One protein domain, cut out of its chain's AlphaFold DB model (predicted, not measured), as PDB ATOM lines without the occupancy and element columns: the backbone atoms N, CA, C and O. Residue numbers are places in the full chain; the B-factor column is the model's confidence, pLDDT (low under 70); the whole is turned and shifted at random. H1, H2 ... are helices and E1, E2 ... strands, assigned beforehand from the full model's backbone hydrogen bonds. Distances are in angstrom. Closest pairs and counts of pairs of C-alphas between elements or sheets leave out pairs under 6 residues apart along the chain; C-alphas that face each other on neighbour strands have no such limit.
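What this domain is: This is residues 19 to 76 of the 301 residues of the protein "C2H2-type domain-containing protein" of Perkinsus chesapeaki (UniProt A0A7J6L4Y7). Two helices meet near their ends in an L: H1 runs beside a head made largely of loops, residues 19 to 49, and H2 turns away from it as an arm whose residues 68 to 76 stick out. In the head, a long loop folds back so that residues 19 to 20 pair with the short strand E1. The printed part has 58 residues, with one named strand and two named helices in the order E1, H1, H2, and its class is mostly helix. It is only just compact, close to loose, with a radius of gyration of the C-alphas of 12.3 A, and elongated, spanning 35 by 20 by 18 A.

How they stand to each other: Begin at Val 19 and go through residues 19 to 37, a stretch with no named element, until you reach E1, residues 38 to 40. There residues 19 to 20 pair antiparallel with residues 38 to 39 of E1, which pairs with no named strand. A short link of 9 residues leads on to H1, residues 50 to 59. Look for the closest C-alphas of E1 and H1 at Pro 38 and Leu 50, 5.8 A apart; the centres of these two elements are 9.0 A apart. One residue, Ser 60, makes the tight link to H2, residues 61 to 76. H1 and H2 only just touch, and only at the corner by their link, with 3 pairs of C-alphas within 8 A; H2 does so with residues 63 to 64 alone. Their closest C-alphas, those of Cys 57 and His 63, are 6.0 A apart. The lines of H1 and H2 are about perpendicular, at 84 degrees. E1 and H2 are apart. In H1 and H2 every O i to N i+4 pair is within hydrogen-bond range.

Where its parts are: Find C-alpha 38 at (-13.759, 7.839, 32.387), where E1 begins its three residues. H1 begins at C-alpha 50, at (-15.050, 2.345, 30.917), and runs 14.2 A to C-alpha 59. H2, the longest helix, runs from C-alpha 61 to C-alpha 76, at (-27.817, 6.085, 58.345), a length of 22.7 A.

The domain as a whole: Look at Gly 31 and Thr 76 for the two C-alphas farthest apart, 36.4 A. Without residues 68 to 76 of H2, which stand free, the body of 49 residues spans 28 by 20 by 14 A. The printed part has no cut, and no link between its named elements is long. In the B-factor column the mean pLDDT of the printed part is 79.6; it is under 70 at residues 22 to 24, residue 28 and residues 73 to 76 of this predicted model.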
ATOM      1  N   VAL A  19     -17.004   8.838  36.860       79.06
ATOM      2  CA  VAL A  19     -17.537  10.041  36.232       79.06
ATOM      3  C   VAL A  19     -16.927  10.142  34.841       79.06
ATOM      4  O   VAL A  19     -15.737   9.899  34.641       79.06
ATOM      5  N   ARG A  20     -17.751  10.468  33.842       74.88
ATOM      6  CA  ARG A  20     -17.236  10.863  32.526       74.88
ATOM      7  C   ARG A  20     -16.832  12.326  32.607       74.88
ATOM      8  O   ARG A  20     -17.667  13.157  32.958       74.88
ATOM      9  N   GLY A  21     -15.575  12.638  32.294       72.00
ATOM     10  CA  GLY A  21     -15.085  14.016  32.282       72.00
ATOM     11  C   GLY A  21     -15.848  14.854  31.262       72.00
ATOM     12  O   GLY A  21     -15.642  14.683  30.060       72.00
ATOM     13  N   GLN A  22     -16.749  15.719  31.737       60.75
ATOM     14  CA  GLN A  22     -17.450  16.702  30.903       60.75
ATOM     15  C   GLN A  22     -16.675  18.023  30.801       60.75
ATOM     16  O   GLN A  22     -16.841  18.745  29.824       60.75
ATOM     17  N   GLU A  23     -15.781  18.298  31.752       65.50
ATOM     18  CA  GLU A  23     -14.995  19.531  31.831       65.50
ATOM     19  C   GLU A  23     -13.540  19.224  32.208       65.50
ATOM     20  O   GLU A  23     -13.231  18.131  32.687       65.50
ATOM     21  N   LYS A  24     -12.629  20.167  31.939       69.31
ATOM     22  CA  LYS A  24     -11.204  20.030  32.271       69.31
ATOM     23  C   LYS A  24     -11.015  20.203  33.777       69.31
ATOM     24  O   LYS A  24     -11.345  21.256  34.308       69.31
ATOM     25  N   PHE A  25     -10.441  19.204  34.434       74.25
ATOM     26  CA  PHE A  25     -10.016  19.280  35.831       74.25
ATOM     27  C   PHE A  25      -8.632  18.636  35.984       74.25
ATOM     28  O   PHE A  25      -8.203  17.855  35.127       74.25
ATOM     29  N   GLU A  26      -7.919  18.988  37.051       73.56
ATOM     30  CA  GLU A  26      -6.584  18.459  37.337       73.56
ATOM     31  C   GLU A  26      -6.684  17.087  38.016       73.56
ATOM     32  O   GLU A  26      -7.358  16.912  39.032       73.56
ATOM     33  N   LEU A  27      -6.013  16.092  37.436       76.38
ATOM     34  CA  LEU A  27      -5.871  14.760  38.009       76.38
ATOM     35  C   LEU A  27      -4.865  14.799  39.156       76.38
ATOM     36  O   LEU A  27      -3.924  15.592  39.180       76.38
ATOM     37  N   ARG A  28      -4.994  13.844  40.075       67.31
ATOM     38  CA  ARG A  28      -4.066  13.695  41.204       67.31
ATOM     39  C   ARG A  28      -2.636  13.350  40.769       67.31
ATOM     40  O   ARG A  28      -1.701  13.568  41.529       67.31
ATOM     41  N   SER A  29      -2.471  12.848  39.547       73.81
ATOM     42  CA  SER A  29      -1.179  12.629  38.891       73.81
ATOM     43  C   SER A  29      -0.525  13.914  38.359       73.81
ATOM     44  O   SER A  29       0.535  13.829  37.749       73.81
ATOM     45  N   GLY A  30      -1.135  15.092  38.545       76.00
ATOM     46  CA  GLY A  30      -0.629  16.370  38.027       76.00
ATOM     47  C   GLY A  30      -0.900  16.594  36.533       76.00
ATOM     48  O   GLY A  30      -0.458  17.591  35.967       76.00
ATOM     49  N   GLY A  31      -1.626  15.679  35.881       78.19
ATOM     50  CA  GLY A  31      -2.065  15.809  34.491       78.19
ATOM     51  C   GLY A  31      -3.452  16.446  34.366       78.19
ATOM     52  O   GLY A  31      -4.284  16.329  35.258       78.19
ATOM     53  N   ASN A  32      -3.736  17.081  33.229       80.25
ATOM     54  CA  ASN A  32      -5.098  17.516  32.911       80.25
ATOM     55  C   ASN A  32      -5.942  16.316  32.475       80.25
ATOM     56  O   ASN A  32      -5.518  15.562  31.598       80.25
ATOM     57  N   ALA A  33      -7.147  16.173  33.027       78.88
ATOM     58  CA  ALA A  33      -8.074  15.135  32.604       78.88
ATOM     59  C   ALA A  33      -8.460  15.321  31.131       78.88
ATOM     60  O   ALA A  33      -8.919  16.387  30.704       78.88
ATOM     61  N   VAL A  34      -8.299  14.259  30.344       83.81
ATOM     62  CA  VAL A  34      -8.762  14.218  28.956       83.81
ATOM     63  C   VAL A  34     -10.290  14.174  28.930       83.81
ATOM     64  O   VAL A  34     -10.915  13.324  29.568       83.81
ATOM     65  N   ILE A  35     -10.898  15.096  28.180       85.56
ATOM     66  CA  ILE A  35     -12.355  15.180  28.017       85.56
ATOM     67  C   ILE A  35     -12.868  13.888  27.368       85.56
ATOM     68  O   ILE A  35     -12.336  13.442  26.353       85.56
ATOM     69  N   GLY A  36     -13.928  13.309  27.934       85.00
ATOM     70  CA  GLY A  36     -14.582  12.111  27.400       85.00
ATOM     71  C   GLY A  36     -14.033  10.776  27.908       85.00
ATOM     72  O   GLY A  36     -14.717   9.766  27.738       85.00
ATOM     73  N   LEU A  37     -12.879  10.759  28.582       88.75
ATOM     74  CA  LEU A  37     -12.379   9.548  29.232       88.75
ATOM     75  C   LEU A  37     -12.982   9.376  30.639       88.75
ATOM     76  O   LEU A  37     -13.201  10.365  31.355       88.75
ATOM     77  N   PRO A  38     -13.296   8.133  31.042       90.88
ATOM     78  CA  PRO A  38     -13.759   7.839  32.387       90.88
ATOM     79  C   PRO A  38     -12.630   8.028  33.400       90.88
ATOM     80  O   PRO A  38     -11.467   7.718  33.145       90.88
ATOM     81  N   TYR A  39     -12.989   8.514  34.581       89.19
ATOM     82  CA  TYR A  39     -12.080   8.583  35.714       89.19
ATOM     83  C   TYR A  39     -12.798   8.153  36.991       89.19
ATOM     84  O   TYR A  39     -14.023   8.266  37.115       89.19
ATOM     85  N   CYS A  40     -12.028   7.646  37.946       87.31
ATOM     86  CA  CYS A  40     -12.545   7.249  39.247       87.31
ATOM     87  C   CYS A  40     -12.618   8.468  40.177       87.31
ATOM     88  O   CYS A  40     -11.619   9.152  40.395       87.31
ATOM     89  N   CYS A  41     -13.781   8.735  40.774       85.12
ATOM     90  CA  CYS A  41     -13.959   9.895  41.653       85.12
ATOM     91  C   CYS A  41     -13.261   9.755  43.016       85.12
ATOM     92  O   CYS A  41     -13.074  10.758  43.704       85.12
ATOM     93  N   PHE A  42     -12.857   8.541  43.398       84.19
ATOM     94  CA  PHE A  42     -12.205   8.272  44.680       84.19
ATOM     95  C   PHE A  42     -10.692   8.498  44.632       84.19
ATOM     96  O   PHE A  42     -10.130   9.097  45.546       84.19
ATOM     97  N   CYS A  43     -10.028   8.044  43.567       86.38
ATOM     98  CA  CYS A  43      -8.572   8.148  43.421       86.38
ATOM     99  C   CYS A  43      -8.120   9.166  42.365       86.38
ATOM    100  O   CYS A  43      -6.932   9.482  42.306       86.38
ATOM    101  N   TRP A  44      -9.053   9.679  41.556       87.19
ATOM    102  CA  TRP A  44      -8.813  10.599  40.437       87.19
ATOM    103  C   TRP A  44      -7.826  10.043  39.404       87.19
ATOM    104  O   TRP A  44      -7.116  10.797  38.743       87.19
ATOM    105  N   LEU A  45      -7.783   8.715  39.263       89.56
ATOM    106  CA  LEU A  45      -7.116   8.047  38.151       89.56
ATOM    107  C   LEU A  45      -8.035   8.064  36.930       89.56
ATOM    108  O   LEU A  45      -9.235   7.789  37.037       89.56
ATOM    109  N   GLN A  46      -7.454   8.412  35.786       91.06
ATOM    110  CA  GLN A  46      -8.102   8.383  34.481       91.06
ATOM    111  C   GLN A  46      -7.800   7.049  33.796       91.06
ATOM    112  O   GLN A  46      -6.687   6.543  33.908       91.06
ATOM    113  N   PHE A  47      -8.795   6.504  33.102       92.25
ATOM    114  CA  PHE A  47      -8.710   5.228  32.396       92.25
ATOM    115  C   PHE A  47      -9.016   5.429  30.917       92.25
ATOM    116  O   PHE A  47      -9.823   6.288  30.551       92.25
ATOM    117  N   ASP A  48      -8.412   4.602  30.071       92.31
ATOM    118  CA  ASP A  48      -8.610   4.669  28.621       92.31
ATOM    119  C   ASP A  48      -9.997   4.168  28.205       92.31
ATOM    120  O   ASP A  48     -10.535   4.551  27.163       92.31
ATOM    121  N   ASN A  49     -10.612   3.316  29.027       92.25
ATOM    122  CA  ASN A  49     -11.909   2.725  28.746       92.25
ATOM    123  C   ASN A  49     -12.765   2.575  30.019       92.25
ATOM    124  O   ASN A  49     -12.292   2.640  31.153       92.25
ATOM    125  N   LEU A  50     -14.080   2.428  29.819       88.44
ATOM    126  CA  LEU A  50     -15.050   2.345  30.917       88.44
ATOM    127  C   LEU A  50     -15.006   0.990  31.637       88.44
ATOM    128  O   LEU A  50     -15.383   0.918  32.802       88.44
ATOM    129  N   GLU A  51     -14.595  -0.072  30.953       89.56
ATOM    130  CA  GLU A  51     -14.555  -1.430  31.502       89.56
ATOM    131  C   GLU A  51     -13.447  -1.553  32.554       89.56
ATOM    132  O   GLU A  51     -13.729  -1.873  33.702       89.56
ATOM    133  N   GLU A  52     -12.241  -1.114  32.220       90.69
ATOM    134  CA  GLU A  52     -11.076  -1.014  33.099       90.69
ATOM    135  C   GLU A  52     -11.329  -0.079  34.286       90.69
ATOM    136  O   GLU A  52     -10.973  -0.393  35.420       90.69
ATOM    137  N   ALA A  53     -12.032   1.038  34.068       89.06
ATOM    138  CA  ALA A  53     -12.457   1.905  35.163       89.06
ATOM    139  C   ALA A  53     -13.416   1.188  36.139       89.06
ATOM    140  O   ALA A  53     -13.337   1.411  37.349       89.06
ATOM    141  N   ASN A  54     -14.318   0.329  35.641       86.81
ATOM    142  CA  ASN A  54     -15.210  -0.471  36.490       86.81
ATOM    143  C   ASN A  54     -14.443  -1.567  37.225       86.81
ATOM    144  O   ASN A  54     -14.599  -1.696  38.438       86.81
ATOM    145  N   GLU A  55     -13.566  -2.290  36.532       88.75
ATOM    146  CA  GLU A  55     -12.706  -3.295  37.153       88.75
ATOM    147  C   GLU A  55     -11.835  -2.677  38.249       88.75
ATOM    148  O   GLU A  55     -11.720  -3.244  39.333       88.75
ATOM    149  N   HIS A  56     -11.294  -1.477  38.044       90.00
ATOM    150  CA  HIS A  56     -10.541  -0.754  39.067       90.00
ATOM    151  C   HIS A  56     -11.392  -0.385  40.293       90.00
ATOM    152  O   HIS A  56     -10.931  -0.473  41.436       90.00
ATOM    153  N   CYS A  57     -12.642   0.029  40.080       84.56
ATOM    154  CA  CYS A  57     -13.576   0.318  41.167       84.56
ATOM    155  C   CYS A  57     -13.983  -0.939  41.955       84.56
ATOM    156  O   CYS A  57     -14.230  -0.830  43.157       84.56
ATOM    157  N   ASP A  58     -14.031  -2.107  41.313       83.69
ATOM    158  CA  ASP A  58     -14.463  -3.361  41.941       83.69
ATOM    159  C   ASP A  58     -13.304  -4.171  42.557       83.69
ATOM    160  O   ASP A  58     -13.495  -4.845  43.571       83.69
ATOM    161  N   THR A  59     -12.096  -4.092  41.992       83.88
ATOM    162  CA  THR A  59     -10.914  -4.848  42.454       83.88
ATOM    163  C   THR A  59     -10.122  -4.133  43.544       83.88
ATOM    164  O   THR A  59      -9.484  -4.784  44.374       83.88
ATOM    165  N   SER A  60     -10.159  -2.800  43.579       82.94
ATOM    166  CA  SER A  60      -9.383  -2.035  44.548       82.94
ATOM    167  C   SER A  60      -9.984  -2.154  45.952       82.94
ATOM    168  O   SER A  60     -11.071  -1.647  46.244       82.94
ATOM    169  N   ALA A  61      -9.245  -2.795  46.863       76.12
ATOM    170  CA  ALA A  61      -9.641  -2.929  48.264       76.12
ATOM    171  C   ALA A  61      -9.881  -1.564  48.935       76.12
ATOM    172  O   ALA A  61     -10.815  -1.415  49.722       76.12
ATOM    173  N   THR A  62      -9.093  -0.547  48.568       71.25
ATOM    174  CA  THR A  62      -9.240   0.818  49.094       71.25
ATOM    175  C   THR A  62     -10.542   1.471  48.631       71.25
ATOM    176  O   THR A  62     -11.142   2.253  49.369       71.25
ATOM    177  N   HIS A  63     -11.033   1.108  47.445       78.00
ATOM    178  CA  HIS A  63     -12.299   1.604  46.914       78.00
ATOM    179  C   HIS A  63     -13.495   0.905  47.519       78.00
ATOM    180  O   HIS A  63     -14.497   1.560  47.786       78.00
ATOM    181  N   LYS A  64     -13.391  -0.396  47.797       77.50
ATOM    182  CA  LYS A  64     -14.460  -1.130  48.469       77.50
ATOM    183  C   LYS A  64     -14.774  -0.522  49.839       77.50
ATOM    184  O   LYS A  64     -15.936  -0.229  50.102       77.50
ATOM    185  N   THR A  65     -13.751  -0.232  50.646       78.38
ATOM    186  CA  THR A  65     -13.927   0.433  51.950       78.38
ATOM    187  C   THR A  65     -14.463   1.856  51.795       78.38
ATOM    188  O   THR A  65     -15.463   2.197  52.413       78.38
ATOM    189  N   ALA A  66     -13.887   2.669  50.900       76.25
ATOM    190  CA  ALA A  66     -14.366   4.038  50.674       76.25
ATOM    191  C   ALA A  66     -15.819   4.088  50.153       76.25
ATOM    192  O   ALA A  66     -16.589   4.981  50.513       76.25
ATOM    193  N   LYS A  67     -16.218   3.115  49.326       76.88
ATOM    194  CA  LYS A  67     -17.585   2.934  48.825       76.88
ATOM    195  C   LYS A  67     -18.526   2.526  49.957       76.88
ATOM    196  O   LYS A  67     -19.601   3.110  50.080       76.88
ATOM    197  N   GLU A  68     -18.133   1.565  50.789       78.00
ATOM    198  CA  GLU A  68     -18.902   1.140  51.965       78.00
ATOM    199  C   GLU A  68     -19.087   2.288  52.965       78.00
ATOM    200  O   GLU A  68     -20.211   2.515  53.409       78.00
ATOM    201  N   ASP A  69     -18.057   3.095  53.222       77.94
ATOM    202  CA  ASP A  69     -18.148   4.271  54.093       77.94
ATOM    203  C   ASP A  69     -19.063   5.349  53.503       77.94
ATOM    204  O   ASP A  69     -19.925   5.896  54.197       77.94
ATOM    205  N   TYR A  70     -18.926   5.642  52.206       74.81
ATOM    206  CA  TYR A  70     -19.714   6.675  51.536       74.81
ATOM    207  C   TYR A  70     -21.205   6.315  51.457       74.81
ATOM    208  O   TYR A  70     -22.070   7.130  51.798       74.81
ATOM    209  N   TYR A  71     -21.536   5.091  51.035       75.25
ATOM    210  CA  TYR A  71     -22.929   4.645  50.944       75.25
ATOM    211  C   TYR A  71     -23.506   4.246  52.309       75.25
ATOM    212  O   TYR A  71     -24.679   4.530  52.570       75.25
ATOM    213  N   GLY A  72     -22.697   3.671  53.201       71.38
ATOM    214  CA  GLY A  72     -23.082   3.297  54.563       71.38
ATOM    215  C   GLY A  72     -23.477   4.508  55.405       71.38
ATOM    216  O   GLY A  72     -24.572   4.531  55.969       71.38
ATOM    217  N   ASN A  73     -22.677   5.582  55.392       62.56
ATOM    218  CA  ASN A  73     -23.026   6.823  56.097       62.56
ATOM    219  C   ASN A  73     -24.223   7.565  55.489       62.56
ATOM    220  O   ASN A  73     -24.858   8.381  56.160       62.56
ATOM    221  N   ARG A  74     -24.553   7.325  54.216       57.69
ATOM    222  CA  ARG A  74     -25.714   7.961  53.579       57.69
ATOM    223  C   ARG A  74     -27.024   7.279  53.969       57.69
ATOM    224  O   ARG A  74     -28.036   7.961  54.133       57.69
ATOM    225  N   GLN A  75     -27.019   5.958  54.152       58.41
ATOM    226  CA  GLN A  75     -28.203   5.223  54.603       58.41
ATOM    227  C   GLN A  75     -28.562   5.552  56.058       58.41
ATOM    228  O   GLN A  75     -29.738   5.772  56.351       58.41
ATOM    229  N   THR A  76     -27.572   5.696  56.945       55.59
ATOM    230  CA  THR A  76     -27.817   6.085  58.345       55.59
ATOM    231  C   THR A  76     -28.408   7.495  58.438       55.59
ATOM    232  O   THR A  76     -29.445   7.678  59.077       55.59
TER     233      THR A  76